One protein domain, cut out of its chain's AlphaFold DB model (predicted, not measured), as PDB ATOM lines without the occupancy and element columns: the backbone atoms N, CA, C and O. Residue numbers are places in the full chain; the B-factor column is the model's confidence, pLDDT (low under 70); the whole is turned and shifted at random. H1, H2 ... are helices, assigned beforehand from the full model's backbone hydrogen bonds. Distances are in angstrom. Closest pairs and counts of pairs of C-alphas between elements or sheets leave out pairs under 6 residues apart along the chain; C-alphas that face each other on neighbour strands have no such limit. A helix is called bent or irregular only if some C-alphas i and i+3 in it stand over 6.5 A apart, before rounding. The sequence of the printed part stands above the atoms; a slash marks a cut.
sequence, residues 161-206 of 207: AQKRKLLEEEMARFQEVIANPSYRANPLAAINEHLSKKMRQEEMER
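What this domain is: This is residues 161 to 206 of the 207 residues of an uncharacterized protein of Ornithorhynchus anatinus (UniProt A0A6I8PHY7). Two long helices, H1 and H3, make the two arms of a wide-open V, and a short helix, H2, sits at the turn between them. The arms do not pack on each other: residues 161 to 176 of H1 stick out on one side, residues 192 to 206, of which 192 to 204 belong to H3, stick out on the other, and the space between the arms is empty. The printed part has 46 residues with three named helices, in the order H1, H2, H3 along the chain, and no named strand; the class is all helix. The whole is only just loose, close to extended, with a radius of gyration of the C-alphas of 13.7 A. Its outline is flat, with spans of 35 by 33 by 11 A.

How they stand to each other: The first arm is H1, residues 161 to 179, the longest helix by residues, and it touches no helix. Its residues 161 to 176 stand free, with no C-alpha 8 or more apart along the chain within 10 A. After it comes H2, residues 181 to 185, joined to H1 by a tight link of one residue, Asn 180. H1 and H2 are close but not clearly touching, with 2 pairs of C-alphas within 8 A; the closest C-alphas are those of Ile 178 and Arg 184, 6.6 A apart. The second arm is H3, residues 187 to 204, joined to H2 by a tight link of one residue, Asn 186. H2 and H3 touch only at the corner by their link, with 4 pairs of C-alphas within 8 A; the closest C-alphas are those of Tyr 183 and Ala 190, 5.5 A apart. H3 touches H2 with residues 189 to 191 alone. From residue 192 to residue 206 the printed part stands free again. H1 and H3 are apart, with no C-alpha of the one within 8 A of the other. In the backbones of H1, H2 and H3, every O i to N i+4 pair is within hydrogen-bond range.

Where its parts are: H1 has 19 residues, from Ala 161 to Ala 179, and measures 27.0 A from first to last C-alpha. It begins with C-alpha 161 at (28.654, 48.933, -48.248) and ends with C-alpha 179 at (22.389, 34.426, -26.300); between these two points y falls and z rises. H2 has 5 residues, from Pro 181 to Ala 185. H3 has 18 residues, from Pro 187 to Met 204, and measures 26.0 A. It begins with C-alpha 187 at (30.960, 26.651, -25.190) and ends with C-alpha 204 at (24.315, 13.709, -46.694); between these two points y falls further, while z now falls as well. No helix is bent or irregular.

The domain as a whole: The two C-alphas farthest apart are those of Ala 161 and Ala 185, 36.0 A. The first and last printed C-alphas, those of Ala 161 and Arg 206, are 34.4 A apart. The printed part runs from residue 161 to residue 206 and has no cut; the full chain has 207 residues. Both links, H1 to H2 and H2 to H3, are tight, and no link is long. After H3, residues 205 and 206 close the printed part. The mean pLDDT of the printed part is 94.3; one printed residue, Arg 206, is under 70.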
ATOM      1  N   ALA A 161      30.037  49.152 -48.688       93.88
ATOM      2  CA  ALA A 161      28.654  48.933 -48.248       93.88
ATOM      3  C   ALA A 161      28.328  47.441 -48.060       93.88
ATOM      4  O   ALA A 161      27.679  47.064 -47.090       93.88
ATOM      5  N   GLN A 162      28.835  46.590 -48.956       92.44
ATOM      6  CA  GLN A 162      28.687  45.136 -48.856       92.44
ATOM      7  C   GLN A 162      29.464  44.591 -47.654       92.44
ATOM      8  O   GLN A 162      28.934  43.777 -46.907       92.44
ATOM      9  N   LYS A 163      30.677  45.109 -47.404       94.00
ATOM     10  CA  LYS A 163      31.471  44.750 -46.218       94.00
ATOM     11  C   LYS A 163      30.727  45.040 -44.918       94.00
ATOM     12  O   LYS A 163      30.726  44.202 -44.027       94.00
ATOM     13  N   ARG A 164      30.093  46.214 -44.810       95.06
ATOM     14  CA  ARG A 164      29.288  46.578 -43.632       95.06
ATOM     15  C   ARG A 164      28.132  45.607 -43.423       95.06
ATOM     16  O   ARG A 164      28.009  45.074 -42.331       95.06
ATOM     17  N   LYS A 165      27.372  45.310 -44.481       95.06
ATOM     18  CA  LYS A 165      26.259  44.356 -44.416       95.06
ATOM     19  C   LYS A 165      26.713  42.966 -43.961       95.06
ATOM     20  O   LYS A 165      26.100  42.393 -43.072       95.06
ATOM     21  N   LEU A 166      27.813  42.453 -44.519       94.25
ATOM     22  CA  LEU A 166      28.374  41.164 -44.108       94.25
ATOM     23  C   LEU A 166      28.745  41.162 -42.617       94.25
ATOM     24  O   LEU A 166      28.428  40.216 -41.906       94.25
ATOM     25  N   LEU A 167      29.391  42.229 -42.136       94.94
ATOM     26  CA  LEU A 167      29.754  42.351 -40.722       94.94
ATOM     27  C   LEU A 167      28.523  42.434 -39.814       94.94
ATOM     28  O   LEU A 167      28.518  41.802 -38.766       94.94
ATOM     29  N   GLU A 168      27.483  43.169 -40.208       96.56
ATOM     30  CA  GLU A 168      26.218  43.248 -39.464       96.56
ATOM     31  C   GLU A 168      25.549  41.869 -39.345       96.56
ATOM     32  O   GLU A 168      25.104  41.488 -38.262       96.56
ATOM     33  N   GLU A 169      25.540  41.090 -40.430       96.56
ATOM     34  CA  GLU A 169      25.027  39.716 -40.437       96.56
ATOM     35  C   GLU A 169      25.851  38.783 -39.539       96.56
ATOM     36  O   GLU A 169      25.277  38.018 -38.764       96.56
ATOM     37  N   GLU A 170      27.187  38.856 -39.596       96.00
ATOM     38  CA  GLU A 170      28.052  38.078 -38.699       96.00
ATOM     39  C   GLU A 170      27.848  38.473 -37.235       96.00
ATOM     40  O   GLU A 170      27.730  37.611 -36.367       96.00
ATOM     41  N   MET A 171      27.750  39.771 -36.941       97.31
ATOM     42  CA  MET A 171      27.483  40.257 -35.588       97.31
ATOM     43  C   MET A 171      26.152  39.723 -35.056       97.31
ATOM     44  O   MET A 171      26.102  39.284 -33.908       97.31
ATOM     45  N   ALA A 172      25.102  39.707 -35.881       97.38
ATOM     46  CA  ALA A 172      23.810  39.137 -35.511       97.38
ATOM     47  C   ALA A 172      23.918  37.629 -35.217       97.38
ATOM     48  O   ALA A 172      23.458  37.181 -34.165       97.38
ATOM     49  N   ARG A 173      24.605  36.864 -36.081       95.69
ATOM     50  CA  ARG A 173      24.876  35.430 -35.859       95.69
ATOM     51  C   ARG A 173      25.615  35.185 -34.541       95.69
ATOM     52  O   ARG A 173      25.229  34.315 -33.764       95.69
ATOM     53  N   PHE A 174      26.660  35.961 -34.251       96.19
ATOM     54  CA  PHE A 174      27.419  35.819 -33.004       96.19
ATOM     55  C   PHE A 174      26.596  36.170 -31.767       96.19
ATOM     56  O   PHE A 174      26.692  35.482 -30.749       96.19
ATOM     57  N   GLN A 175      25.783  37.224 -31.839       96.81
ATOM     58  CA  GLN A 175      24.897  37.599 -30.740       96.81
ATOM     59  C   GLN A 175      23.901  36.485 -30.421       96.81
ATOM     60  O   GLN A 175      23.690  36.192 -29.245       96.81
ATOM     61  N   GLU A 176      23.351  35.821 -31.437       96.25
ATOM     62  CA  GLU A 176      22.463  34.670 -31.261       96.25
ATOM     63  C   GLU A 176      23.170  33.501 -30.555       96.25
ATOM     64  O   GLU A 176      22.649  32.957 -29.579       96.25
ATOM     65  N   VAL A 177      24.395  33.162 -30.972       95.94
ATOM     66  CA  VAL A 177      25.197  32.106 -30.327       95.94
ATOM     67  C   VAL A 177      25.464  32.435 -28.859       95.94
ATOM     68  O   VAL A 177      25.272  31.590 -27.987       95.94
ATOM     69  N   ILE A 178      25.856  33.676 -28.561       95.00
ATOM     70  CA  ILE A 178      26.125  34.122 -27.188       95.00
ATOM     71  C   ILE A 178      24.836  34.201 -26.359       95.00
ATOM     72  O   ILE A 178      24.884  34.051 -25.137       95.00
ATOM     73  N   ALA A 179      23.681  34.448 -26.978       96.94
ATOM     74  CA  ALA A 179      22.389  34.426 -26.300       96.94
ATOM     75  C   ALA A 179      21.946  33.000 -25.931       96.94
ATOM     76  O   ALA A 179      21.188  32.834 -24.975       96.94
ATOM     77  N   ASN A 180      22.433  31.976 -26.637       94.88
ATOM     78  CA  ASN A 180      22.046  30.592 -26.399       94.88
ATOM     79  C   ASN A 180      22.566  30.082 -25.031       94.88
ATOM     80  O   ASN A 180      23.782  30.045 -24.803       94.88
ATOM     81  N   PRO A 181      21.683  29.640 -24.112       95.94
ATOM     82  CA  PRO A 181      22.087  29.189 -22.778       95.94
ATOM     83  C   PRO A 181      23.053  27.998 -22.790       95.94
ATOM     84  O   PRO A 181      23.940  27.919 -21.943       95.94
ATOM     85  N   SER A 182      22.914  27.094 -23.765       93.62
ATOM     86  CA  SER A 182      23.788  25.920 -23.913       93.62
ATOM     87  C   SER A 182      25.245  26.315 -24.176       93.62
ATOM     88  O   SER A 182      26.159  25.784 -23.546       93.62
ATOM     89  N   TYR A 183      25.451  27.321 -25.031       95.44
ATOM     90  CA  TYR A 183      26.764  27.882 -25.334       95.44
ATOM     91  C   TYR A 183      27.361  28.618 -24.128       95.44
ATOM     92  O   TYR A 183      28.557  28.506 -23.871       95.44
ATOM     93  N   ARG A 184      26.536  29.328 -23.341       95.69
ATOM     94  CA  ARG A 184      27.000  29.979 -22.102       95.69
ATOM     95  C   ARG A 184      27.399  28.990 -21.011       95.69
ATOM     96  O   ARG A 184      28.330  29.275 -20.267       95.69
ATOM     97  N   ALA A 185      26.697  27.864 -20.903       96.81
ATOM     98  CA  ALA A 185      26.997  26.838 -19.911       96.81
ATOM     99  C   ALA A 185      28.271  26.053 -20.265       96.81
ATOM    100  O   ALA A 185      29.116  25.838 -19.398       96.81
ATOM    101  N   ASN A 186      28.421  25.632 -21.527       96.12
ATOM    102  CA  ASN A 186      29.619  24.939 -22.003       96.12
ATOM    103  C   ASN A 186      29.889  25.233 -23.495       96.12
ATOM    104  O   ASN A 186      29.361  24.534 -24.369       96.12
ATOM    105  N   PRO A 187      30.743  26.225 -23.811       96.38
ATOM    106  CA  PRO A 187      30.960  26.651 -25.190       96.38
ATOM    107  C   PRO A 187      31.664  25.582 -26.034       96.38
ATOM    108  O   PRO A 187      31.308  25.385 -27.192       96.38
ATOM    109  N   LEU A 188      32.622  24.843 -25.463       96.75
ATOM    110  CA  LEU A 188      33.378  23.823 -26.201       96.75
ATOM    111  C   LEU A 188      32.490  22.645 -26.619       96.75
ATOM    112  O   LEU A 188      32.589  22.171 -27.749       96.75
ATOM    113  N   ALA A 189      31.592  22.197 -25.737       96.50
ATOM    114  CA  ALA A 189      30.647  21.131 -26.063       96.50
ATOM    115  C   ALA A 189      29.656  21.561 -27.157       96.50
ATOM    116  O   ALA A 189      29.446  20.815 -28.112       96.50
ATOM    117  N   ALA A 190      29.112  22.782 -27.062       96.12
ATOM    118  CA  ALA A 190      28.196  23.333 -28.061       96.12
ATOM    119  C   ALA A 190      28.857  23.472 -29.447       96.12
ATOM    120  O   ALA A 190      28.249  23.136 -30.466       96.12
ATOM    121  N   ILE A 191      30.124  23.908 -29.493       95.50
ATOM    122  CA  ILE A 191      30.909  23.976 -30.736       95.50
ATOM    123  C   ILE A 191      31.121  22.574 -31.323       95.50
ATOM    124  O   ILE A 191      30.887  22.369 -32.515       95.50
ATOM    125  N   ASN A 192      31.511  21.592 -30.503       96.44
ATOM    126  CA  ASN A 192      31.729  20.214 -30.956       96.44
ATOM    127  C   ASN A 192      30.450  19.566 -31.506       96.44
ATOM    128  O   ASN A 192      30.493  18.873 -32.526       96.44
ATOM    129  N   GLU A 193      29.305  19.807 -30.865       95.50
ATOM    130  CA  GLU A 193      28.003  19.339 -31.344       95.50
ATOM    131  C   GLU A 193      27.653  19.967 -32.700       95.50
ATOM    132  O   GLU A 193      27.264  19.256 -33.630       95.50
ATOM    133  N   HIS A 194      27.831  21.286 -32.836       94.56
ATOM    134  CA  HIS A 194      27.583  21.996 -34.089       94.56
ATOM    135  C   HIS A 194      28.465  21.473 -35.231       94.56
ATOM    136  O   HIS A 194      27.952  21.165 -36.308       94.56
ATOM    137  N   LEU A 195      29.768  21.308 -34.987       95.94
ATOM    138  CA  LEU A 195      30.709  20.743 -35.958       95.94
ATOM    139  C   LEU A 195      30.299  19.328 -36.378       95.94
ATOM    140  O   LEU A 195      30.257  19.029 -37.568       95.94
ATOM    141  N   SER A 196      29.920  18.480 -35.420       96.31
ATOM    142  CA  SER A 196      29.473  17.108 -35.696       96.31
ATOM    143  C   SER A 196      28.209  17.075 -36.562       96.31
ATOM    144  O   SER A 196      28.116  16.271 -37.489       96.31
ATOM    145  N   LYS A 197      27.239  17.961 -36.293       95.56
ATOM    146  CA  LYS A 197      26.025  18.105 -37.116       95.56
ATOM    147  C   LYS A 197      26.357  18.575 -38.530       95.56
ATOM    148  O   LYS A 197      25.839  18.008 -39.486       95.56
ATOM    149  N   LYS A 198      27.239  19.569 -38.662       94.94
ATOM    150  CA  LYS A 198      27.652  20.116 -39.958       94.94
ATOM    151  C   LYS A 198      28.353  19.070 -40.827       94.94
ATOM    152  O   LYS A 198      27.992  18.922 -41.987       94.94
ATOM    153  N   MET A 199      29.271  18.292 -40.253       94.06
ATOM    154  CA  MET A 199      29.957  17.208 -40.968       94.06
ATOM    155  C   MET A 199      28.980  16.157 -41.513       94.06
ATOM    156  O   MET A 199      29.122  15.727 -42.652       94.06
ATOM    157  N   ARG A 200      27.955  15.779 -40.733       94.06
ATOM    158  CA  ARG A 200      26.911  14.845 -41.195       94.06
ATOM    159  C   ARG A 200      26.042  15.435 -42.305       94.06
ATOM    160  O   ARG A 200      25.671  14.714 -43.223       94.06
ATOM    161  N   GLN A 201      25.713  16.725 -42.222       92.38
ATOM    162  CA  GLN A 201      24.943  17.412 -43.262       92.38
ATOM    163  C   GLN A 201      25.716  17.440 -44.585       92.38
ATOM    164  O   GLN A 201      25.156  17.103 -45.621       92.38
ATOM    165  N   GLU A 202      27.008  17.776 -44.543       90.50
ATOM    166  CA  GLU A 202      27.877  17.776 -45.727       90.50
ATOM    167  C   GLU A 202      28.046  16.368 -46.326       90.50
ATOM    168  O   GLU A 202      28.140  16.224 -47.543       90.50
ATOM    169  N   GLU A 203      28.063  15.321 -45.493       90.06
ATOM    170  CA  GLU A 203      28.093  13.922 -45.939       90.06
ATOM    171  C   GLU A 203      26.780  13.497 -46.616       90.06
ATOM    172  O   GLU A 203      26.811  12.776 -47.608       90.06
ATOM    173  N   MET A 204      25.639  13.989 -46.129       85.06
ATOM    174  CA  MET A 204      24.315  13.709 -46.694       85.06
ATOM    175  C   MET A 204      23.990  14.553 -47.941       85.06
ATOM    176  O   MET A 204      23.181  14.138 -48.767       85.06
ATOM    177  N   GLU A 205      24.616  15.723 -48.095       86.19
ATOM    178  CA  GLU A 205      24.504  16.597 -49.276       86.19
ATOM    179  C   GLU A 205      25.506  16.252 -50.392       86.19
ATOM    180  O   GLU A 205      25.457  16.848 -51.473       86.19
ATOM    181  N   ARG A 206      26.405  15.283 -50.171       68.69
ATOM    182  CA  ARG A 206      27.243  14.730 -51.242       68.69
ATOM    183  C   ARG A 206      26.423  13.754 -52.105       68.69
ATOM    184  O   ARG A 206      25.869  12.811 -51.547       68.69
TER     185      ARG A 206